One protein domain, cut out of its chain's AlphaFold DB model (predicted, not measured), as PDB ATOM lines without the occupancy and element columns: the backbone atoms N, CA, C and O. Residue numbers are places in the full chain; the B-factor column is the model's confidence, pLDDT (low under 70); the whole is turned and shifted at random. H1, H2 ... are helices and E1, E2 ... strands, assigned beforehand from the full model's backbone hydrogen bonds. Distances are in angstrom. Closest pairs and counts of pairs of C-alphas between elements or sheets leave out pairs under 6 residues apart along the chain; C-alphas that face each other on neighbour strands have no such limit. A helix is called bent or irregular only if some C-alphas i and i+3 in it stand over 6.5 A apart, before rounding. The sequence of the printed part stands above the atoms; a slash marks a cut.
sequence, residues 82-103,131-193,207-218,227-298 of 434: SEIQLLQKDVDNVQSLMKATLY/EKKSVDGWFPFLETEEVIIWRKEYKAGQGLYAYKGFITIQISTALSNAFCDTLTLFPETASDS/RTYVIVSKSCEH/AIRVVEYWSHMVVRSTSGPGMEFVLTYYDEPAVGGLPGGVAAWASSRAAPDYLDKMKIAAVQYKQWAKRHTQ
ATOM      1  N   SER A  82      28.901  33.822 -58.601       86.19
ATOM      2  CA  SER A  82      27.995  33.157 -57.658       86.19
ATOM      3  C   SER A  82      27.834  33.939 -56.349       86.19
ATOM      4  O   SER A  82      26.723  34.017 -55.818       86.19
ATOM      5  N   GLU A  83      28.907  34.559 -55.840       82.75
ATOM      6  CA  GLU A  83      28.837  35.485 -54.704       82.75
ATOM      7  C   GLU A  83      28.024  36.736 -55.069       82.75
ATOM      8  O   GLU A  83      27.165  37.147 -54.287       82.75
ATOM      9  N   ILE A  84      28.230  37.314 -56.259       81.44
ATOM     10  CA  ILE A  84      27.462  38.478 -56.735       81.44
ATOM     11  C   ILE A  84      25.966  38.156 -56.774       81.44
ATOM     12  O   ILE A  84      25.164  38.900 -56.208       81.44
ATOM     13  N   GLN A  85      25.581  37.024 -57.371       84.81
ATOM     14  CA  GLN A  85      24.180  36.596 -57.459       84.81
ATOM     15  C   GLN A  85      23.532  36.386 -56.083       84.81
ATOM     16  O   GLN A  85      22.340  36.651 -55.900       84.81
ATOM     17  N   LEU A  86      24.302  35.909 -55.099       87.25
ATOM     18  CA  LEU A  86      23.822  35.776 -53.726       87.25
ATOM     19  C   LEU A  86      23.603  37.151 -53.078       87.25
ATOM     20  O   LEU A  86      22.574  37.370 -52.437       87.25
ATOM     21  N   LEU A  87      24.542  38.080 -53.275       86.88
ATOM     22  CA  LEU A  87      24.484  39.434 -52.723       86.88
ATOM     23  C   LEU A  87      23.384  40.285 -53.360       86.88
ATOM     24  O   LEU A  87      22.729  41.055 -52.666       86.88
ATOM     25  N   GLN A  88      23.094  40.111 -54.648       84.38
ATOM     26  CA  GLN A  88      21.990  40.812 -55.312       84.38
ATOM     27  C   GLN A  88      20.633  40.560 -54.640       84.38
ATOM     28  O   GLN A  88      19.779  41.449 -54.619       84.38
ATOM     29  N   LYS A  89      20.454  39.374 -54.043       87.69
ATOM     30  CA  LYS A  89      19.249  38.991 -53.294       87.69
ATOM     31  C   LYS A  89      19.233  39.526 -51.861       87.69
ATOM     32  O   LYS A  89      18.221  39.391 -51.181       87.69
ATOM     33  N   ASP A  90      20.318  40.136 -51.378       87.19
ATOM     34  CA  ASP A  90      20.437  40.534 -49.972       87.19
ATOM     35  C   ASP A  90      19.422  41.626 -49.592       87.19
ATOM     36  O   ASP A  90      18.892  41.604 -48.484       87.19
ATOM     37  N   VAL A  91      19.048  42.509 -50.527       84.81
ATOM     38  CA  VAL A  91      17.957  43.485 -50.324       84.81
ATOM     39  C   VAL A  91      16.618  42.776 -50.083       84.81
ATOM     40  O   VAL A  91      15.920  43.089 -49.120       84.81
ATOM     41  N   ASP A  92      16.283  41.757 -50.878       87.75
ATOM     42  CA  ASP A  92      15.041  40.983 -50.713       87.75
ATOM     43  C   ASP A  92      15.061  40.134 -49.430       87.75
ATOM     44  O   ASP A  92      14.057  40.007 -48.713       87.75
ATOM     45  N   ASN A  93      16.236  39.596 -49.094       90.50
ATOM     46  CA  ASN A  93      16.464  38.860 -47.856       90.50
ATOM     47  C   ASN A  93      16.258  39.759 -46.635       90.50
ATOM     48  O   ASN A  93      15.645  39.332 -45.658       90.50
ATOM     49  N   VAL A  94      16.710  41.016 -46.689       90.44
ATOM     50  CA  VAL A  94      16.515  41.991 -45.610       90.44
ATOM     51  C   VAL A  94      15.046  42.353 -45.437       90.44
ATOM     52  O   VAL A  94      14.569  42.397 -44.306       90.44
ATOM     53  N   GLN A  95      14.287  42.522 -46.518       88.38
ATOM     54  CA  GLN A  95      12.840  42.745 -46.418       88.38
ATOM     55  C   GLN A  95      12.133  41.561 -45.735       88.38
ATOM     56  O   GLN A  95      11.251  41.738 -44.889       88.38
ATOM     57  N   SER A  96      12.561  40.336 -46.046       91.44
ATOM     58  CA  SER A  96      12.068  39.117 -45.393       91.44
ATOM     59  C   SER A  96      12.486  39.045 -43.919       91.44
ATOM     60  O   SER A  96      11.668  38.728 -43.052       91.44
ATOM     61  N   LEU A  97      13.728  39.426 -43.610       93.25
ATOM     62  CA  LEU A  97      14.253  39.540 -42.249       93.25
ATOM     63  C   LEU A  97      13.458  40.566 -41.428       93.25
ATOM     64  O   LEU A  97      13.111  40.292 -40.277       93.25
ATOM     65  N   MET A  98      13.111  41.717 -42.012       91.56
ATOM     66  CA  MET A  98      12.260  42.729 -41.384       91.56
ATOM     67  C   MET A  98      10.888  42.158 -41.038       91.56
ATOM     68  O   MET A  98      10.460  42.275 -39.893       91.56
ATOM     69  N   LYS A  99      10.216  41.505 -41.998       91.62
ATOM     70  CA  LYS A  99       8.904  40.869 -41.785       91.62
ATOM     71  C   LYS A  99       8.940  39.863 -40.636       91.62
ATOM     72  O   LYS A  99       8.103  39.933 -39.741       91.62
ATOM     73  N   ALA A 100       9.956  39.003 -40.625       92.75
ATOM     74  CA  ALA A 100      10.080  37.939 -39.640       92.75
ATOM     75  C   ALA A 100      10.423  38.444 -38.227       92.75
ATOM     76  O   ALA A 100       9.947  37.873 -37.244       92.75
ATOM     77  N   THR A 101      11.261  39.486 -38.114       94.44
ATOM     78  CA  THR A 101      11.862  39.893 -36.827       94.44
ATOM     79  C   THR A 101      11.285  41.170 -36.224       94.44
ATOM     80  O   THR A 101      11.380  41.353 -35.011       94.44
ATOM     81  N   LEU A 102      10.686  42.054 -37.026       93.12
ATOM     82  CA  LEU A 102      10.340  43.413 -36.588       93.12
ATOM     83  C   LEU A 102       8.848  43.669 -36.436       93.12
ATOM     84  O   LEU A 102       8.475  44.699 -35.882       93.12
ATOM     85  N   TYR A 103       7.987  42.769 -36.902       94.12
ATOM     86  CA  TYR A 103       6.541  42.956 -36.833       94.12
ATOM     87  C   TYR A 103       5.891  41.923 -35.926       94.12
ATOM     88  O   TYR A 103       6.282  40.759 -35.873       94.12
ATOM     89  N   GLU A 131       7.528  36.750 -35.628       89.19
ATOM     90  CA  GLU A 131       7.452  35.405 -36.215       89.19
ATOM     91  C   GLU A 131       8.674  34.580 -35.798       89.19
ATOM     92  O   GLU A 131       8.557  33.444 -35.338       89.19
ATOM     93  N   LYS A 132       9.858  35.195 -35.897       88.38
ATOM     94  CA  LYS A 132      11.131  34.613 -35.476       88.38
ATOM     95  C   LYS A 132      11.912  35.639 -34.666       88.38
ATOM     96  O   LYS A 132      12.029  36.796 -35.055       88.38
ATOM     97  N   LYS A 133      12.500  35.211 -33.543       85.50
ATOM     98  CA  LYS A 133      13.404  36.070 -32.750       85.50
ATOM     99  C   LYS A 133      14.681  36.424 -33.520       85.50
ATOM    100  O   LYS A 133      15.214  37.514 -33.352       85.50
ATOM    101  N   SER A 134      15.134  35.504 -34.364       89.25
ATOM    102  CA  SER A 134      16.235  35.681 -35.305       89.25
ATOM    103  C   SER A 134      16.000  34.882 -36.565       89.25
ATOM    104  O   SER A 134      15.412  33.800 -36.511       89.25
ATOM    105  N   VAL A 135      16.573  35.356 -37.661       89.50
ATOM    106  CA  VAL A 135      16.728  34.586 -38.897       89.50
ATOM    107  C   VAL A 135      18.222  34.429 -39.137       89.50
ATOM    108  O   VAL A 135      18.955  35.411 -39.103       89.50
ATOM    109  N   ASP A 136      18.694  33.190 -39.270       87.88
ATOM    110  CA  ASP A 136      20.108  32.856 -39.494       87.88
ATOM    111  C   ASP A 136      21.091  33.480 -38.488       87.88
ATOM    112  O   ASP A 136      22.237  33.790 -38.818       87.88
ATOM    113  N   GLY A 137      20.645  33.675 -37.243       90.06
ATOM    114  CA  GLY A 137      21.423  34.297 -36.167       90.06
ATOM    115  C   GLY A 137      21.454  35.829 -36.190       90.06
ATOM    116  O   GLY A 137      22.114  36.422 -35.343       90.06
ATOM    117  N   TRP A 138      20.745  36.477 -37.118       93.25
ATOM    118  CA  TRP A 138      20.548  37.925 -37.119       93.25
ATOM    119  C   TRP A 138      19.415  38.315 -36.177       93.25
ATOM    120  O   TRP A 138      18.276  37.876 -36.352       93.25
ATOM    121  N   PHE A 139      19.722  39.174 -35.207       91.38
ATOM    122  CA  PHE A 139      18.757  39.726 -34.261       91.38
ATOM    123  C   PHE A 139      18.679  41.243 -34.429       91.38
ATOM    124  O   PHE A 139      19.729  41.880 -34.587       91.38
ATOM    125  N   PRO A 140      17.477  41.839 -34.363       92.06
ATOM    126  CA  PRO A 140      17.330  43.287 -34.297       92.06
ATOM    127  C   PRO A 140      18.142  43.849 -33.129       92.06
ATOM    128  O   PRO A 140      18.089  43.314 -32.020       92.06
ATOM    129  N   PHE A 141      18.914  44.901 -33.382       85.75
ATOM    130  CA  PHE A 141      19.793  45.503 -32.383       85.75
ATOM    131  C   PHE A 141      19.472  46.969 -32.144       85.75
ATOM    132  O   PHE A 141      19.373  47.388 -30.996       85.75
ATOM    133  N   LEU A 142      19.319  47.740 -33.219       83.31
ATOM    134  CA  LEU A 142      19.121  49.175 -33.116       83.31
ATOM    135  C   LEU A 142      18.261  49.690 -34.264       83.31
ATOM    136  O   LEU A 142      18.375  49.231 -35.395       83.31
ATOM    137  N   GLU A 143      17.422  50.670 -33.964       84.81
ATOM    138  CA  GLU A 143      16.630  51.403 -34.944       84.81
ATOM    139  C   GLU A 143      16.861  52.899 -34.740       84.81
ATOM    140  O   GLU A 143      16.957  53.385 -33.607       84.81
ATOM    141  N   THR A 144      16.974  53.611 -35.851       79.00
ATOM    142  CA  THR A 144      16.938  55.071 -35.966       79.00
ATOM    143  C   THR A 144      15.821  55.448 -36.938       79.00
ATOM    144  O   THR A 144      15.175  54.561 -37.491       79.00
ATOM    145  N   GLU A 145      15.606  56.739 -37.172       76.75
ATOM    146  CA  GLU A 145      14.594  57.210 -38.128       76.75
ATOM    147  C   GLU A 145      14.812  56.648 -39.546       76.75
ATOM    148  O   GLU A 145      13.848  56.441 -40.275       76.75
ATOM    149  N   GLU A 146      16.060  56.335 -39.915       77.06
ATOM    150  CA  GLU A 146      16.426  55.992 -41.301       77.06
ATOM    151  C   GLU A 146      17.191  54.677 -41.445       77.06
ATOM    152  O   GLU A 146      17.412  54.194 -42.554       77.06
ATOM    153  N   VAL A 147      17.624  54.099 -40.323       83.31
ATOM    154  CA  VAL A 147      18.466  52.901 -40.297       83.31
ATOM    155  C   VAL A 147      17.899  51.878 -39.345       83.31
ATOM    156  O   VAL A 147      17.621  52.183 -38.183       83.31
ATOM    157  N   ILE A 148      17.865  50.635 -39.806       88.38
ATOM    158  CA  ILE A 148      17.643  49.466 -38.965       88.38
ATOM    159  C   ILE A 148      18.915  48.629 -38.978       88.38
ATOM    160  O   ILE A 148      19.455  48.326 -40.040       88.38
ATOM    161  N   ILE A 149      19.393  48.255 -37.796       88.50
ATOM    162  CA  ILE A 149      20.608  47.471 -37.611       88.50
ATOM    163  C   ILE A 149      20.250  46.149 -36.945       88.50
ATOM    164  O   ILE A 149      19.685  46.113 -35.847       88.50
ATOM    165  N   TRP A 150      20.659  45.059 -37.582       92.31
ATOM    166  CA  TRP A 150      20.744  43.737 -36.983       92.31
ATOM    167  C   TRP A 150      22.189  43.440 -36.619       92.31
ATOM    168  O   TRP A 150      23.125  43.901 -37.277       92.31
ATOM    169  N   ARG A 151      22.367  42.618 -35.592       89.44
ATOM    170  CA  ARG A 151      23.666  42.045 -35.244       89.44
ATOM    171  C   ARG A 151      23.583  40.528 -35.213       89.44
ATOM    172  O   ARG A 151      22.543  39.967 -34.863       89.44
ATOM    173  N   LYS A 152      24.695  39.885 -35.532       90.81
ATOM    174  CA  LYS A 152      24.894  38.442 -35.427       90.81
ATOM    175  C   LYS A 152      26.244  38.197 -34.782       90.81
ATOM    176  O   LYS A 152      27.232  38.789 -35.197       90.81
ATOM    177  N   GLU A 153      26.292  37.347 -33.764       88.12
ATOM    178  CA  GLU A 153      27.578  36.916 -33.217       88.12
ATOM    179  C   GLU A 153      28.298  36.076 -34.277       88.12
ATOM    180  O   GLU A 153      27.734  35.116 -34.805       88.12
ATOM    181  N   TYR A 154      29.507  36.494 -34.645       84.25
ATOM    182  CA  TYR A 154      30.257  35.881 -35.737       84.25
ATOM    183  C   TYR A 154      31.126  34.733 -35.217       84.25
ATOM    184  O   TYR A 154      30.977  33.592 -35.647       84.25
ATOM    185  N   LYS A 155      31.967  35.015 -34.215       84.06
ATOM    186  CA  LYS A 155      32.776  34.016 -33.508       84.06
ATOM    187  C   LYS A 155      32.164  33.771 -32.131       84.06
ATOM    188  O   LYS A 155      32.331  34.579 -31.216       84.06
ATOM    189  N   ALA A 156      31.417  32.673 -32.012       80.38
ATOM    190  CA  ALA A 156      30.662  32.335 -30.808       80.38
ATOM    191  C   ALA A 156      31.554  32.312 -29.554       80.38
ATOM    192  O   ALA A 156      32.600  31.663 -29.532       80.38
ATOM    193  N   GLY A 157      31.127  33.018 -28.508       78.19
ATOM    194  CA  GLY A 157      31.827  33.103 -27.226       78.19
ATOM    195  C   GLY A 157      32.942  34.151 -27.174       78.19
ATOM    196  O   GLY A 157      33.522  34.348 -26.108       78.19
ATOM    197  N   GLN A 158      33.235  34.844 -28.281       80.44
ATOM    198  CA  GLN A 158      34.264  35.893 -28.329       80.44
ATOM    199  C   GLN A 158      33.684  37.310 -28.211       80.44
ATOM    200  O   GLN A 158      34.441  38.271 -28.102       80.44
ATOM    201  N   GLY A 159      32.352  37.460 -28.229       77.75
ATOM    202  CA  GLY A 159      31.707  38.777 -28.185       77.75
ATOM    203  C   GLY A 159      31.977  39.623 -29.434       77.75
ATOM    204  O   GLY A 159      31.921  40.851 -29.372       77.75
ATOM    205  N   LEU A 160      32.289  38.968 -30.555       82.06
ATOM    206  CA  LEU A 160      32.536  39.590 -31.853       82.06
ATOM    207  C   LEU A 160      31.273  39.511 -32.708       82.06
ATOM    208  O   LEU A 160      30.689  38.437 -32.874       82.06
ATOM    209  N   TYR A 161      30.854  40.649 -33.258       84.56
ATOM    210  CA  TYR A 161      29.579  40.780 -33.957       84.56
ATOM    211  C   TYR A 161      29.782  41.240 -35.395       84.56
ATOM    212  O   TYR A 161      30.515  42.187 -35.655       84.56
ATOM    213  N   ALA A 162      29.069  40.596 -36.312       89.19
ATOM    214  CA  ALA A 162      28.776  41.153 -37.620       89.19
ATOM    215  C   ALA A 162      27.499  41.996 -37.526       89.19
ATOM    216  O   ALA A 162      26.577  41.680 -36.762       89.19
ATOM    217  N   TYR A 163      27.429  43.047 -38.332       88.62
ATOM    218  CA  TYR A 163      26.299  43.962 -38.388       88.62
ATOM    219  C   TYR A 163      25.715  43.981 -39.792       88.62
ATOM    220  O   TYR A 163      26.442  43.915 -40.780       88.62
ATOM    221  N   LYS A 164      24.394  44.093 -39.872       91.69
ATOM    222  CA  LYS A 164      23.651  44.285 -41.114       91.69
ATOM    223  C   LYS A 164      22.798  45.526 -40.930       91.69
ATOM    224  O   LYS A 164      21.958  45.556 -40.038       91.69
ATOM    225  N   GLY A 165      23.070  46.561 -41.707       89.12
ATOM    226  CA  GLY A 165      22.326  47.811 -41.725       89.12
ATOM    227  C   GLY A 165      21.449  47.876 -42.965       89.12
ATOM    228  O   GLY A 165      21.932  47.614 -44.063       89.12
ATOM    229  N   PHE A 166      20.185  48.237 -42.788       90.31
ATOM    230  CA  PHE A 166      19.269  48.568 -43.871       90.31
ATOM    231  C   PHE A 166      18.910  50.040 -43.796       90.31
ATOM    232  O   PHE A 166      18.530  50.519 -42.723       90.31
ATOM    233  N   ILE A 167      19.044  50.728 -44.925       85.62
ATOM    234  CA  ILE A 167      18.832  52.165 -45.033       85.62
ATOM    235  C   ILE A 167      17.983  52.436 -46.264       85.62
ATOM    236  O   ILE A 167      18.263  51.929 -47.354       85.62
ATOM    237  N   THR A 168      16.962  53.266 -46.087       81.00
ATOM    238  CA  THR A 168      16.157  53.792 -47.184       81.00
ATOM    239  C   THR A 168      16.398  55.286 -47.292       81.00
ATOM    240  O   THR A 168      16.330  56.025 -46.314       81.00
ATOM    241  N   ILE A 169      16.720  55.744 -48.497       75.94
ATOM    242  CA  ILE A 169      16.949  57.158 -48.769       75.94
ATOM    243  C   ILE A 169      15.948  57.604 -49.821       75.94
ATOM    244  O   ILE A 169      15.955  57.106 -50.944       75.94
ATOM    245  N   GLN A 170      15.112  58.574 -49.458       73.00
ATOM    246  CA  GLN A 170      14.220  59.256 -50.387       73.00
ATOM    247  C   GLN A 170      15.005  60.376 -51.082       73.00
ATOM    248  O   GLN A 170      15.299  61.413 -50.493       73.00
ATOM    249  N   ILE A 171      15.392  60.150 -52.334       69.44
ATOM    250  CA  ILE A 171      16.065  61.126 -53.208       69.44
ATOM    251  C   ILE A 171      15.444  61.032 -54.593       69.44
ATOM    252  O   ILE A 171      14.974  59.969 -54.975       69.44
ATOM    253  N   SER A 172      15.449  62.104 -55.386       65.31
ATOM    254  CA  SER A 172      14.878  62.023 -56.738       65.31
ATOM    255  C   SER A 172      15.505  60.872 -57.539       65.31
ATOM    256  O   SER A 172      16.706  60.616 -57.434       65.31
ATOM    257  N   THR A 173      14.718  60.188 -58.372       64.88
ATOM    258  CA  THR A 173      15.193  59.058 -59.198       64.88
ATOM    259  C   THR A 173      16.425  59.441 -60.017       64.88
ATOM    260  O   THR A 173      17.362  58.666 -60.177       64.88
ATOM    261  N   ALA A 174      16.485  60.695 -60.468       60.03
ATOM    262  CA  ALA A 174      17.628  61.218 -61.193       60.03
ATOM    263  C   ALA A 174      18.900  61.327 -60.326       60.03
ATOM    264  O   ALA A 174      19.996  61.229 -60.874       60.03
ATOM    265  N   LEU A 175      18.791  61.613 -59.024       60.69
ATOM    266  CA  LEU A 175      19.921  61.627 -58.086       60.69
ATOM    267  C   LEU A 175      20.328  60.213 -57.670       60.69
ATOM    268  O   LEU A 175      21.522  59.947 -57.612       60.69
ATOM    269  N   SER A 176      19.356  59.321 -57.467       61.47
ATOM    270  CA  SER A 176      19.592  57.891 -57.229       61.47
ATOM    271  C   SER A 176      20.424  57.288 -58.362       61.47
ATOM    272  O   SER A 176      21.528  56.804 -58.130       61.47
ATOM    273  N   ASN A 177      19.993  57.483 -59.610       63.56
ATOM    274  CA  ASN A 177      20.738  57.018 -60.778       63.56
ATOM    275  C   ASN A 177      22.122  57.664 -60.892       63.56
ATOM    276  O   ASN A 177      23.070  56.975 -61.221       63.56
ATOM    277  N   ALA A 178      22.280  58.950 -60.560       60.81
ATOM    278  CA  ALA A 178      23.595  59.593 -60.597       60.81
ATOM    279  C   ALA A 178      24.550  59.086 -59.503       60.81
ATOM    280  O   ALA A 178      25.753  59.006 -59.733       60.81
ATOM    281  N   PHE A 179      24.030  58.752 -58.320       61.41
ATOM    282  CA  PHE A 179      24.804  58.113 -57.257       61.41
ATOM    283  C   PHE A 179      25.264  56.722 -57.702       61.41
ATOM    284  O   PHE A 179      26.447  56.409 -57.664       61.41
ATOM    285  N   CYS A 180      24.333  55.944 -58.232       62.25
ATOM    286  CA  CYS A 180      24.554  54.655 -58.868       62.25
ATOM    287  C   CYS A 180      25.592  54.713 -60.014       62.25
ATOM    288  O   CYS A 180      26.547  53.945 -60.023       62.25
ATOM    289  N   ASP A 181      25.492  55.695 -60.912       56.47
ATOM    290  CA  ASP A 181      26.460  55.946 -61.991       56.47
ATOM    291  C   ASP A 181      27.821  56.433 -61.454       56.47
ATOM    292  O   ASP A 181      28.845  56.314 -62.113       56.47
ATOM    293  N   THR A 182      27.873  56.994 -60.244       55.53
ATOM    294  CA  THR A 182      29.150  57.331 -59.593       55.53
ATOM    295  C   THR A 182      29.853  56.081 -59.103       55.53
ATOM    296  O   THR A 182      31.071  55.994 -59.215       55.53
ATOM    297  N   LEU A 183      29.096  55.106 -58.597       54.12
ATOM    298  CA  LEU A 183      29.646  53.824 -58.166       54.12
ATOM    299  C   LEU A 183      30.273  53.048 -59.335       54.12
ATOM    300  O   LEU A 183      31.247  52.337 -59.113       54.12
ATOM    301  N   THR A 184      29.789  53.228 -60.571       45.84
ATOM    302  CA  THR A 184      30.379  52.602 -61.773       45.84
ATOM    303  C   THR A 184      31.623  53.311 -62.301       45.84
ATOM    304  O   THR A 184      32.431  52.691 -62.988       45.84
ATOM    305  N   LEU A 185      31.833  54.589 -61.963       38.84
ATOM    306  CA  LEU A 185      33.046  55.332 -62.338       38.84
ATOM    307  C   LEU A 185      34.291  54.908 -61.532       38.84
ATOM    308  O   LEU A 185      35.386  55.390 -61.824       38.84
ATOM    309  N   PHE A 186      34.144  53.999 -60.559       37.84
ATOM    310  CA  PHE A 186      35.233  53.297 -59.871       37.84
ATOM    311  C   PHE A 186      35.388  51.895 -60.493       37.84
ATOM    312  O   PHE A 186      34.722  50.957 -60.056       37.84
ATOM    313  N   PRO A 187      36.220  51.724 -61.539       28.00
ATOM    314  CA  PRO A 187      36.012  50.663 -62.529       28.00
ATOM    315  C   PRO A 187      36.413  49.248 -62.093       28.00
ATOM    316  O   PRO A 187      36.265  48.327 -62.883       28.00
ATOM    317  N   GLU A 188      36.954  49.042 -60.892       33.78
ATOM    318  CA  GLU A 188      37.596  47.760 -60.547       33.78
ATOM    319  C   GLU A 188      36.868  46.942 -59.463       33.78
ATOM    320  O   GLU A 188      37.340  45.869 -59.107       33.78
ATOM    321  N   THR A 189      35.691  47.365 -58.977       34.94
ATOM    322  CA  THR A 189      34.904  46.552 -58.013       34.94
ATOM    323  C   THR A 189      33.411  46.428 -58.313       34.94
ATOM    324  O   THR A 189      32.708  45.753 -57.565       34.94
ATOM    325  N   ALA A 190      32.900  47.078 -59.360       35.75
ATOM    326  CA  ALA A 190      31.489  47.015 -59.729       35.75
ATOM    327  C   ALA A 190      31.307  46.070 -60.923       35.75
ATOM    328  O   ALA A 190      31.576  46.436 -62.064       35.75
ATOM    329  N   SER A 191      30.853  44.845 -60.664       40.03
ATOM    330  CA  SER A 191      30.353  43.959 -61.714       40.03
ATOM    331  C   SER A 191      28.965  44.442 -62.141       40.03
ATOM    332  O   SER A 191      27.996  44.288 -61.390       40.03
ATOM    333  N   ASP A 192      28.863  45.048 -63.320       38.06
ATOM    334  CA  ASP A 192      27.579  45.357 -63.947       38.06
ATOM    335  C   ASP A 192      27.072  44.090 -64.649       38.06
ATOM    336  O   ASP A 192      27.549  43.725 -65.722       38.06
ATOM    337  N   SER A 193      26.152  43.363 -64.015       41.00
ATOM    338  CA  SER A 193      25.439  42.261 -64.663       41.00
ATOM    339  C   SER A 193      24.131  42.791 -65.250       41.00
ATOM    340  O   SER A 193      23.041  42.445 -64.790       41.00
ATOM    341  N   ARG A 207      18.369  49.294 -61.183       79.44
ATOM    342  CA  ARG A 207      19.790  48.930 -61.129       79.44
ATOM    343  C   ARG A 207      20.190  48.527 -59.714       79.44
ATOM    344  O   ARG A 207      19.844  49.204 -58.743       79.44
ATOM    345  N   THR A 208      20.951  47.438 -59.617       82.94
ATOM    346  CA  THR A 208      21.532  46.949 -58.363       82.94
ATOM    347  C   THR A 208      23.053  46.978 -58.457       82.94
ATOM    348  O   THR A 208      23.626  46.414 -59.382       82.94
ATOM    349  N   TYR A 209      23.701  47.600 -57.478       82.31
ATOM    350  CA  TYR A 209      25.150  47.700 -57.350       82.31
ATOM    351  C   TYR A 209      25.604  46.885 -56.158       82.31
ATOM    352  O   TYR A 209      25.026  46.994 -55.077       82.31
ATOM    353  N   VAL A 210      26.660  46.103 -56.346       81.56
ATOM    354  CA  VAL A 210      27.287  45.316 -55.288       81.56
ATOM    355  C   VAL A 210      28.715  45.814 -55.123       81.56
ATOM    356  O   VAL A 210      29.482  45.838 -56.080       81.56
ATOM    357  N   ILE A 211      29.065  46.231 -53.910       81.94
ATOM    358  CA  ILE A 211      30.411  46.672 -53.543       81.94
ATOM    359  C   ILE A 211      30.897  45.735 -52.454       81.94
ATOM    360  O   ILE A 211      30.277  45.645 -51.394       81.94
ATOM    361  N   VAL A 212      32.014  45.058 -52.692       81.56
ATOM    362  CA  VAL A 212      32.619  44.165 -51.705       81.56
ATOM    363  C   VAL A 212      33.995  44.670 -51.326       81.56
ATOM    364  O   VAL A 212      34.764  45.153 -52.151       81.56
ATOM    365  N   SER A 213      34.293  44.585 -50.039       83.25
ATOM    366  CA  SER A 213      35.593  44.929 -49.484       83.25
ATOM    367  C   SER A 213      36.010  43.808 -48.542       83.25
ATOM    368  O   SER A 213      35.203  43.342 -47.739       83.25
ATOM    369  N   LYS A 214      37.254  43.346 -48.654       83.81
ATOM    370  CA  LYS A 214      37.843  42.287 -47.825       83.81
ATOM    371  C   LYS A 214      39.230  42.753 -47.370       83.81
ATOM    372  O   LYS A 214      39.899  43.482 -48.103       83.81
ATOM    373  N   SER A 215      39.649  42.392 -46.159       84.50
ATOM    374  CA  SER A 215      41.017  42.630 -45.688       84.50
ATOM    375  C   SER A 215      42.007  41.873 -46.562       84.50
ATOM    376  O   SER A 215      41.788  40.706 -46.884       84.50
ATOM    377  N   CYS A 216      43.118  42.519 -46.895       83.25
ATOM    378  CA  CYS A 216      44.249  41.866 -47.530       83.25
ATOM    379  C   CYS A 216      45.564  42.445 -46.995       83.25
ATOM    380  O   CYS A 216      45.600  43.533 -46.410       83.25
ATOM    381  N   GLU A 217      46.647  41.695 -47.165       83.12
ATOM    382  CA  GLU A 217      47.984  42.118 -46.763       83.12
ATOM    383  C   GLU A 217      48.745  42.651 -47.972       83.12
ATOM    384  O   GLU A 217      48.767  42.021 -49.028       83.12
ATOM    385  N   HIS A 218      49.388  43.806 -47.802       80.69
ATOM    386  CA  HIS A 218      50.216  44.410 -48.837       80.69
ATOM    387  C   HIS A 218      51.622  44.689 -48.291       80.69
ATOM    388  O   HIS A 218      51.733  45.330 -47.238       80.69
ATOM    389  N   ALA A 227      49.502  52.421 -35.278       77.56
ATOM    390  CA  ALA A 227      48.137  52.114 -35.684       77.56
ATOM    391  C   ALA A 227      47.801  50.656 -35.386       77.56
ATOM    392  O   ALA A 227      48.630  49.765 -35.541       77.56
ATOM    393  N   ILE A 228      46.560  50.418 -34.977       79.44
ATOM    394  CA  ILE A 228      46.028  49.065 -34.878       79.44
ATOM    395  C   ILE A 228      45.618  48.626 -36.284       79.44
ATOM    396  O   ILE A 228      44.760  49.265 -36.897       79.44
ATOM    397  N   ARG A 229      46.228  47.548 -36.788       83.19
ATOM    398  CA  ARG A 229      45.780  46.885 -38.014       83.19
ATOM    399  C   ARG A 229      44.587  45.996 -37.693       83.19
ATOM    400  O   ARG A 229      44.652  45.180 -36.779       83.19
ATOM    401  N   VAL A 230      43.507  46.170 -38.446       83.69
ATOM    402  CA  VAL A 230      42.384  45.228 -38.450       83.69
ATOM    403  C   VAL A 230      42.792  44.069 -39.348       83.69
ATOM    404  O   VAL A 230      43.011  44.270 -40.541       83.69
ATOM    405  N   VAL A 231      42.977  42.895 -38.750       81.69
ATOM    406  CA  VAL A 231      43.474  41.704 -39.454       81.69
ATOM    407  C   VAL A 231      42.365  41.076 -40.285       81.69
ATOM    408  O   VAL A 231      42.566  40.764 -41.453       81.69
ATOM    409  N   GLU A 232      41.178  40.942 -39.693       85.50
ATOM    410  CA  GLU A 232      40.014  40.360 -40.346       85.50
ATOM    411  C   GLU A 232      38.947  41.435 -40.541       85.50
ATOM    412  O   GLU A 232      38.414  41.990 -39.579       85.50
ATOM    413  N   TYR A 233      38.661  41.742 -41.804       86.56
ATOM    414  CA  TYR A 233      37.614  42.670 -42.203       86.56
ATOM    415  C   TYR A 233      36.915  42.152 -43.452       86.56
ATOM    416  O   TYR A 233      37.558  41.730 -44.416       86.56
ATOM    417  N   TRP A 234      35.595  42.258 -43.478       88.06
ATOM    418  CA  TRP A 234      34.845  42.154 -44.717       88.06
ATOM    419  C   TRP A 234      33.578  42.994 -44.649       88.06
ATOM    420  O   TRP A 234      32.943  43.142 -43.606       88.06
ATOM    421  N   SER A 235      33.182  43.525 -45.797       88.31
ATOM    422  CA  SER A 235      31.908  44.197 -45.971       88.31
ATOM    423  C   SER A 235      31.354  43.940 -47.358       88.31
ATOM    424  O   SER A 235      32.104  43.897 -48.333       88.31
ATOM    425  N   HIS A 236      30.036  43.852 -47.456       87.69
ATOM    426  CA  HIS A 236      29.328  43.951 -48.721       87.69
ATOM    427  C   HIS A 236      28.213  44.980 -48.599       87.69
ATOM    428  O   HIS A 236      27.427  44.964 -47.649       87.69
ATOM    429  N   MET A 237      28.171  45.879 -49.570       86.31
ATOM    430  CA  MET A 237      27.128  46.870 -49.731       86.31
ATOM    431  C   MET A 237      26.349  46.549 -50.997       86.31
ATOM    432  O   MET A 237      26.940  46.362 -52.057       86.31
ATOM    433  N   VAL A 238      25.029  46.502 -50.881       88.44
ATOM    434  CA  VAL A 238      24.121  46.282 -52.002       88.44
ATOM    435  C   VAL A 238      23.221  47.497 -52.091       88.44
ATOM    436  O   VAL A 238      22.471  47.757 -51.156       88.44
ATOM    437  N   VAL A 239      23.319  48.252 -53.180       84.75
ATOM    438  CA  VAL A 239      22.519  49.456 -53.436       84.75
ATOM    439  C   VAL A 239      21.549  49.145 -54.558       84.75
ATOM    440  O   VAL A 239      21.971  48.727 -55.630       84.75
ATOM    441  N   ARG A 240      20.258  49.359 -54.333       85.69
ATOM    442  CA  ARG A 240      19.203  49.140 -55.318       85.69
ATOM    443  C   ARG A 240      18.396  50.422 -55.476       85.69
ATOM    444  O   ARG A 240      17.925  50.994 -54.492       85.69
ATOM    445  N   SER A 241      18.234  50.889 -56.708       81.50
ATOM    446  CA  SER A 241      17.319  52.000 -56.988       81.50
ATOM    447  C   SER A 241      15.875  51.604 -56.653       81.50
ATOM    448  O   SER A 241      15.481  50.456 -56.810       81.50
ATOM    449  N   THR A 242      15.038  52.524 -56.195       78.81
ATOM    450  CA  THR A 242      13.598  52.229 -56.113       78.81
ATOM    451  C   THR A 242      12.917  52.584 -57.433       78.81
ATOM    452  O   THR A 242      13.416  53.422 -58.179       78.81
ATOM    453  N   SER A 243      11.745  52.008 -57.710       71.69
ATOM    454  CA  SER A 243      10.906  52.439 -58.844       71.69
ATOM    455  C   SER A 243      10.462  53.906 -58.719       71.69
ATOM    456  O   SER A 243      10.234  54.579 -59.722       71.69
ATOM    457  N   GLY A 244      10.368  54.412 -57.485       69.88
ATOM    458  CA  GLY A 244      10.116  55.815 -57.159       69.88
ATOM    459  C   GLY A 244      11.387  56.629 -56.868       69.88
ATOM    460  O   GLY A 244      12.508  56.174 -57.121       69.88
ATOM    461  N   PRO A 245      11.238  57.852 -56.328       68.00
ATOM    462  CA  PRO A 245      12.365  58.647 -55.868       68.00
ATOM    463  C   PRO A 245      13.003  57.999 -54.634       68.00
ATOM    464  O   PRO A 245      12.571  58.209 -53.505       68.00
ATOM    465  N   GLY A 246      14.076  57.241 -54.843       74.31
ATOM    466  CA  GLY A 246      14.899  56.770 -53.746       74.31
ATOM    467  C   GLY A 246      15.903  55.698 -54.119       74.31
ATOM    468  O   GLY A 246      16.086  55.322 -55.284       74.31
ATOM    469  N   MET A 247      16.582  55.230 -53.085       80.81
ATOM    470  CA  MET A 247      17.409  54.038 -53.119       80.81
ATOM    471  C   MET A 247      17.309  53.316 -51.785       80.81
ATOM    472  O   MET A 247      17.192  53.933 -50.722       80.81
ATOM    473  N   GLU A 248      17.378  52.000 -51.859       85.56
ATOM    474  CA  GLU A 248      17.570  51.139 -50.708       85.56
ATOM    475  C   GLU A 248      19.009  50.656 -50.742       85.56
ATOM    476  O   GLU A 248      19.528  50.309 -51.806       85.56
ATOM    477  N   PHE A 249      19.666  50.611 -49.591       86.19
ATOM    478  CA  PHE A 249      20.913  49.878 -49.521       86.19
ATOM    479  C   PHE A 249      21.060  49.086 -48.236       86.19
ATOM    480  O   PHE A 249      20.616  49.478 -47.153       86.19
ATOM    481  N   VAL A 250      21.697  47.936 -48.398       90.19
ATOM    482  CA  VAL A 250      22.070  47.028 -47.327       90.19
ATOM    483  C   VAL A 250      23.578  47.081 -47.204       90.19
ATOM    484  O   VAL A 250      24.279  46.877 -48.189       90.19
ATOM    485  N   LEU A 251      24.082  47.334 -46.001       89.06
ATOM    486  CA  LEU A 251      25.493  47.174 -45.671       89.06
ATOM    487  C   LEU A 251      25.616  46.070 -44.630       89.06
ATOM    488  O   LEU A 251      25.183  46.242 -43.492       89.06
ATOM    489  N   THR A 252      26.249  44.965 -44.997       89.38
ATOM    490  CA  THR A 252      26.682  43.962 -44.027       89.38
ATOM    491  C   THR A 252      28.179  44.092 -43.844       89.38
ATOM    492  O   THR A 252      28.916  44.085 -44.829       89.38
ATOM    493  N   TYR A 253      28.641  44.200 -42.605       89.44
ATOM    494  CA  TYR A 253      30.064  44.282 -42.314       89.44
ATOM    495  C   TYR A 253      30.439  43.523 -41.045       89.44
ATOM    496  O   TYR A 253      29.618  43.304 -40.149       89.44
ATOM    497  N   TYR A 254      31.705  43.142 -40.992       88.06
ATOM    498  CA  TYR A 254      32.372  42.576 -39.837       88.06
ATOM    499  C   TYR A 254      33.810  43.083 -39.804       88.06
ATOM    500  O   TYR A 254      34.490  43.135 -40.832       88.06
ATOM    501  N   ASP A 255      34.270  43.413 -38.608       85.56
ATOM    502  CA  ASP A 255      35.661  43.684 -38.309       85.56
ATOM    503  C   ASP A 255      36.049  42.998 -36.996       85.56
ATOM    504  O   ASP A 255      35.249  42.902 -36.063       85.56
ATOM    505  N   GLU A 256      37.283  42.500 -36.918       82.44
ATOM    506  CA  GLU A 256      37.858  42.025 -35.661       82.44
ATOM    507  C   GLU A 256      38.665  43.157 -35.001       82.44
ATOM    508  O   GLU A 256      39.808  43.427 -35.397       82.44
ATOM    509  N   PRO A 257      38.108  43.857 -33.992       72.56
ATOM    510  CA  PRO A 257      38.833  44.905 -33.298       72.56
ATOM    511  C   PRO A 257      39.969  44.277 -32.490       72.56
ATOM    512  O   PRO A 257      39.733  43.491 -31.576       72.56
ATOM    513  N   ALA A 258      41.213  44.684 -32.754       61.12
ATOM    514  CA  ALA A 258      42.391  44.076 -32.122       61.12
ATOM    515  C   ALA A 258      42.463  44.226 -30.583       61.12
ATOM    516  O   ALA A 258      43.373  43.693 -29.950       61.12
ATOM    517  N   VAL A 259      41.561  44.994 -29.959       58.38
ATOM    518  CA  VAL A 259      41.531  45.193 -28.503       58.38
ATOM    519  C   VAL A 259      40.091  45.306 -27.991       58.38
ATOM    520  O   VAL A 259      39.530  46.394 -27.924       58.38
ATOM    521  N   GLY A 260      39.516  44.175 -27.574       55.69
ATOM    522  CA  GLY A 260      38.456  44.138 -26.556       55.69
ATOM    523  C   GLY A 260      37.068  44.662 -26.939       55.69
ATOM    524  O   GLY A 260      36.324  45.052 -26.040       55.69
ATOM    525  N   GLY A 261      36.698  44.646 -28.222       56.19
ATOM    526  CA  GLY A 261      35.375  45.087 -28.678       56.19
ATOM    527  C   GLY A 261      35.146  46.601 -28.553       56.19
ATOM    528  O   GLY A 261      35.910  47.335 -27.927       56.19
ATOM    529  N   LEU A 262      34.076  47.099 -29.176       62.44
ATOM    530  CA  LEU A 262      33.716  48.517 -29.101       62.44
ATOM    531  C   LEU A 262      33.094  48.834 -27.723       62.44
ATOM    532  O   LEU A 262      32.096  48.204 -27.362       62.44
ATOM    533  N   PRO A 263      33.600  49.820 -26.951       67.50
ATOM    534  CA  PRO A 263      32.976  50.198 -25.686       67.50
ATOM    535  C   PRO A 263      31.515  50.623 -25.885       67.50
ATOM    536  O   PRO A 263      31.210  51.388 -26.803       67.50
ATOM    537  N   GLY A 264      30.614  50.200 -24.992       64.75
ATOM    538  CA  GLY A 264      29.169  50.440 -25.138       64.75
ATOM    539  C   GLY A 264      28.787  51.918 -25.301       64.75
ATOM    540  O   GLY A 264      27.914  52.245 -26.100       64.75
ATOM    541  N   GLY A 265      29.495  52.833 -24.630       66.94
ATOM    542  CA  GLY A 265      29.288  54.276 -24.802       66.94
ATOM    543  C   GLY A 265      29.659  54.791 -26.199       66.94
ATOM    544  O   GLY A 265      29.002  55.692 -26.714       66.94
ATOM    545  N   VAL A 266      30.669  54.196 -26.844       66.94
ATOM    546  CA  VAL A 266      31.041  54.533 -28.227       66.94
ATOM    547  C   VAL A 266      29.986  54.005 -29.191       66.94
ATOM    548  O   VAL A 266      29.571  54.745 -30.075       66.94
ATOM    549  N   ALA A 267      29.489  52.783 -28.972       64.62
ATOM    550  CA  ALA A 267      28.390  52.221 -29.755       64.62
ATOM    551  C   ALA A 267      27.112  53.078 -29.657       64.62
ATOM    552  O   ALA A 267      26.488  53.369 -30.674       64.62
ATOM    553  N   ALA A 268      26.760  53.540 -28.452       66.44
ATOM    554  CA  ALA A 268      25.597  54.398 -28.224       66.44
ATOM    555  C   ALA A 268      25.747  55.795 -28.855       66.44
ATOM    556  O   ALA A 268      24.803  56.315 -29.451       66.44
ATOM    557  N   TRP A 269      26.934  56.410 -28.752       77.69
ATOM    558  CA  TRP A 269      27.227  57.689 -29.412       77.69
ATOM    559  C   TRP A 269      27.146  57.566 -30.934       77.69
ATOM    560  O   TRP A 269      26.537  58.401 -31.609       77.69
ATOM    561  N   ALA A 270      27.748  56.505 -31.461       67.94
ATOM    562  CA  ALA A 270      27.763  56.212 -32.873       67.94
ATOM    563  C   ALA A 270      26.351  56.113 -33.452       67.94
ATOM    564  O   ALA A 270      26.032  56.778 -34.433       67.94
ATOM    565  N   SER A 271      25.498  55.311 -32.819       66.38
ATOM    566  CA  SER A 271      24.141  55.076 -33.296       66.38
ATOM    567  C   SER A 271      23.213  56.272 -33.099       66.38
ATOM    568  O   SER A 271      22.350  56.522 -33.934       66.38
ATOM    569  N   SER A 272      23.387  57.027 -32.012       67.31
ATOM    570  CA  SER A 272      22.471  58.119 -31.666       67.31
ATOM    571  C   SER A 272      22.830  59.450 -32.315       67.31
ATOM    572  O   SER A 272      21.973  60.324 -32.394       67.31
ATOM    573  N   ARG A 273      24.089  59.639 -32.735       73.56
ATOM    574  CA  ARG A 273      24.570  60.936 -33.228       73.56
ATOM    575  C   ARG A 273      25.410  60.836 -34.491       73.56
ATOM    576  O   ARG A 273      25.152  61.582 -35.428       73.56
ATOM    577  N   ALA A 274      26.404  59.949 -34.522       69.62
ATOM    578  CA  ALA A 274      27.339  59.897 -35.645       69.62
ATOM    579  C   ALA A 274      26.686  59.361 -36.925       69.62
ATOM    580  O   ALA A 274      26.876  59.945 -37.987       69.62
ATOM    581  N   ALA A 275      25.902  58.284 -36.827       70.81
ATOM    582  CA  ALA A 275      25.235  57.683 -37.976       70.81
ATOM    583  C   ALA A 275      24.185  58.621 -38.607       70.81
ATOM    584  O   ALA A 275      24.284  58.832 -39.813       70.81
ATOM    585  N   PRO A 276      23.264  59.260 -37.852       73.62
ATOM    586  CA  PRO A 276      22.339  60.237 -38.436       73.62
ATOM    587  C   PRO A 276      23.053  61.412 -39.126       73.62
ATOM    588  O   PRO A 276      22.807  61.681 -40.297       73.62
ATOM    589  N   ASP A 277      24.019  62.050 -38.449       74.12
ATOM    590  CA  ASP A 277      24.778  63.178 -39.020       74.12
ATOM    591  C   ASP A 277      25.564  62.774 -40.280       74.12
ATOM    592  O   ASP A 277      25.687  63.550 -41.229       74.12
ATOM    593  N   TYR A 278      26.088  61.547 -40.310       71.19
ATOM    594  CA  TYR A 278      26.747  61.000 -41.489       71.19
ATOM    595  C   TYR A 278      25.775  60.827 -42.662       71.19
ATOM    596  O   TYR A 278      26.103  61.218 -43.784       71.19
ATOM    597  N   LEU A 279      24.583  60.280 -42.418       74.31
ATOM    598  CA  LEU A 279      23.583  60.061 -43.465       74.31
ATOM    599  C   LEU A 279      23.056  61.374 -44.036       74.31
ATOM    600  O   LEU A 279      22.953  61.496 -45.256       74.31
ATOM    601  N   ASP A 280      22.837  62.384 -43.198       76.12
ATOM    602  CA  ASP A 280      22.462  63.725 -43.658       76.12
ATOM    603  C   ASP A 280      23.519  64.314 -44.591       76.12
ATOM    604  O   ASP A 280      23.218  64.778 -45.695       76.12
ATOM    605  N   LYS A 281      24.793  64.235 -44.193       76.88
ATOM    606  CA  LYS A 281      25.911  64.686 -45.033       76.88
ATOM    607  C   LYS A 281      25.994  63.903 -46.335       76.88
ATOM    608  O   LYS A 281      26.251  64.499 -47.379       76.88
ATOM    609  N   MET A 282      25.757  62.595 -46.289       70.50
ATOM    610  CA  MET A 282      25.760  61.738 -47.470       70.50
ATOM    611  C   MET A 282      24.643  62.123 -48.447       70.50
ATOM    612  O   MET A 282      24.900  62.234 -49.646       70.50
ATOM    613  N   LYS A 283      23.431  62.414 -47.958       73.38
ATOM    614  CA  LYS A 283      22.327  62.912 -48.795       73.38
ATOM    615  C   LYS A 283      22.653  64.258 -49.424       73.38
ATOM    616  O   LYS A 283      22.476  64.428 -50.628       73.38
ATOM    617  N   ILE A 284      23.172  65.201 -48.633       76.81
ATOM    618  CA  ILE A 284      23.582  66.523 -49.128       76.81
ATOM    619  C   ILE A 284      24.646  66.365 -50.221       76.81
ATOM    620  O   ILE A 284      24.535  66.974 -51.288       76.81
ATOM    621  N   ALA A 285      25.644  65.509 -49.994       72.94
ATOM    622  CA  ALA A 285      26.682  65.218 -50.975       72.94
ATOM    623  C   ALA A 285      26.098  64.601 -52.256       72.94
ATOM    624  O   ALA A 285      26.453  65.038 -53.350       72.94
ATOM    625  N   ALA A 286      25.162  63.654 -52.139       71.00
ATOM    626  CA  ALA A 286      24.486  63.045 -53.283       71.00
ATOM    627  C   ALA A 286      23.713  64.084 -54.115       71.00
ATOM    628  O   ALA A 286      23.837  64.107 -55.341       71.00
ATOM    629  N   VAL A 287      22.982  65.002 -53.465       72.56
ATOM    630  CA  VAL A 287      22.271  66.112 -54.130       72.56
ATOM    631  C   VAL A 287      23.245  67.019 -54.891       72.56
ATOM    632  O   VAL A 287      23.009  67.377 -56.048       72.56
ATOM    633  N   GLN A 288      24.369  67.371 -54.265       77.31
ATOM    634  CA  GLN A 288      25.359  68.289 -54.837       77.31
ATOM    635  C   GLN A 288      26.255  67.640 -55.902       77.31
ATOM    636  O   GLN A 288      26.867  68.348 -56.713       77.31
ATOM    637  N   TYR A 289      26.314  66.307 -55.944       70.19
ATOM    638  CA  TYR A 289      27.251  65.566 -56.780       70.19
ATOM    639  C   TYR A 289      27.123  65.908 -58.266       70.19
ATOM    640  O   TYR A 289      28.125  66.158 -58.929       70.19
ATOM    641  N   LYS A 290      25.901  66.033 -58.797       69.88
ATOM    642  CA  LYS A 290      25.689  66.381 -60.216       69.88
ATOM    643  C   LYS A 290      26.338  67.704 -60.609       69.88
ATOM    644  O   LYS A 290      26.899  67.831 -61.697       69.88
ATOM    645  N   GLN A 291      26.243  68.706 -59.738       75.94
ATOM    646  CA  GLN A 291      26.835  70.020 -59.982       75.94
ATOM    647  C   GLN A 291      28.357  69.965 -59.873       75.94
ATOM    648  O   GLN A 291      29.060  70.677 -60.592       75.94
ATOM    649  N   TRP A 292      28.875  69.148 -58.956       77.38
ATOM    650  CA  TRP A 292      30.305  68.899 -58.841       77.38
ATOM    651  C   TRP A 292      30.850  68.186 -60.085       77.38
ATOM    652  O   TRP A 292      31.781  68.700 -60.704       77.38
ATOM    653  N   ALA A 293      30.214  67.093 -60.516       69.25
ATOM    654  CA  ALA A 293      30.615  66.302 -61.674       69.25
ATOM    655  C   ALA A 293      30.691  67.160 -62.944       69.25
ATOM    656  O   ALA A 293      31.729  67.196 -63.595       69.25
ATOM    657  N   LYS A 294      29.658  67.967 -63.234       74.94
ATOM    658  CA  LYS A 294      29.654  68.880 -64.395       74.94
ATOM    659  C   LYS A 294      30.851  69.837 -64.415       74.94
ATOM    660  O   LYS A 294      31.462  70.026 -65.463       74.94
ATOM    661  N   ARG A 295      31.207  70.413 -63.259       74.75
ATOM    662  CA  ARG A 295      32.360  71.323 -63.129       74.75
ATOM    663  C   ARG A 295      33.688  70.607 -63.387       74.75
ATOM    664  O   ARG A 295      34.578  71.173 -64.014       74.75
ATOM    665  N   HIS A 296      33.805  69.355 -62.951       66.19
ATOM    666  CA  HIS A 296      35.053  68.595 -63.038       66.19
ATOM    667  C   HIS A 296      35.228  67.890 -64.389       66.19
ATOM    668  O   HIS A 296      36.351  67.775 -64.867       66.19
ATOM    669  N   THR A 297      34.141  67.524 -65.076       63.38
ATOM    670  CA  THR A 297      34.183  67.039 -66.467       63.38
ATOM    671  C   THR A 297      34.499  68.159 -67.468       63.38
ATOM    672  O   THR A 297      35.050  67.896 -68.532       63.38
ATOM    673  N   GLN A 298      34.170  69.417 -67.151       52.25
ATOM    674  CA  GLN A 298      34.534  70.569 -67.988       52.25
ATOM    675  C   GLN A 298      35.994  70.998 -67.789       52.25
ATOM    676  O   GLN A 298      36.656  71.355 -68.759       52.25
TER     677      GLN A 298
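AT A GLANCE: This is residues 82 to 103, 131 to 193, 207 to 218 and 227 to 298 of the 434 residues of an uncharacterized protein of Leptidea sinapis (UniProt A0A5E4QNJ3). A twisted sheet of six strands is the middle layer of this domain: H1 and H2 pack on one face, while on the other H3 is over the E5 and E4 side and the long, bent helix H4 passes over the E1, E2 and E3 side, its last arm H4b running on beyond the sheet. The printed part has 169 residues, in chain order H1 H2 E1 E2 E3 H3 E4 E5 E6 H4. The sheet runs E1 E2 E3 E6 E5 E4, all antiparallel, and the class is mixed, helices and strands. The whole is compact, with a radius of gyration of the C-alphas of 17.1 A and spans of 54 by 44 by 37 A.

IN THESE COORDINATES: Find C-alpha 82 at (27.995, 33.157, -57.658), where H1 begins and runs to 88; H2 follows, residues 90 to 102, 17.0 A long. Next come E1, residues 139 to 143, E2, 147 to 155, 24.6 A, and E3, 160 to 169, 28.9 A, from C-alpha 160 at (32.536, 39.590, -31.853). H3 is residues 173 to 184, E4 208 to 214, E5 233 to 241, 26.8 A, and E6 247 to 255, 25.7 A. By its hydrogen bonds H4 was assigned as one helix, residues 264 to 298, but it is bent: C-alphas 287 and 290 are 7.0 A apart. Its arms are H4a, 264 to 287, 33.7 A, and H4b, 290 to 298, ending at C-alpha 298 (34.534, 70.569, -67.988). H4a is irregular, with C-alphas 272 and 275 6.9 A apart.

HOW THE PARTS SIT: Start in the sheet, where E1 E2 E3 form a meander, each strand the antiparallel neighbour of the one before; look at N 141 and O 149, 2.9 A, then N 150 and O 164, 2.8 A. E3 and E6 are antiparallel neighbours, with N 165 and O 251 within hydrogen-bond range at 2.8 A; the hairpin E5 and E6 has N 238 and O 250, 2.8 A, and E4 and E5 are antiparallel neighbours with N 211 and O 237, 2.8 A. H2 is on the sheet at a height of 8.1 A, across the strands; its closest C-alphas to E6 are Val 91 and Val 250, 6.2 A. H1 is on the same face. On the opposite face H3 and H4a only just touch, with 3 pairs of C-alphas within 8 A, closest Phe 179 and Ala 286, 6.3 A, about perpendicular at 75 degrees. Every O i to N i+4 pair is within hydrogen-bond range in H1, H2, H3 and H4b, and 18 of 20 in H4a.

THE WHOLE: The C-alphas farthest apart are Gly 157 and Gln 298, 55.4 A. Three cuts leave C-alpha gaps of 7.6 A from 103 to 131, 9.4 A from 193 to 207 and 15.4 A from 218 to 227. Of the links printed whole, none is long. Mean pLDDT of the printed part is 76.6; 45 residues are under 70, among them 171 to 193 and 258 to 268.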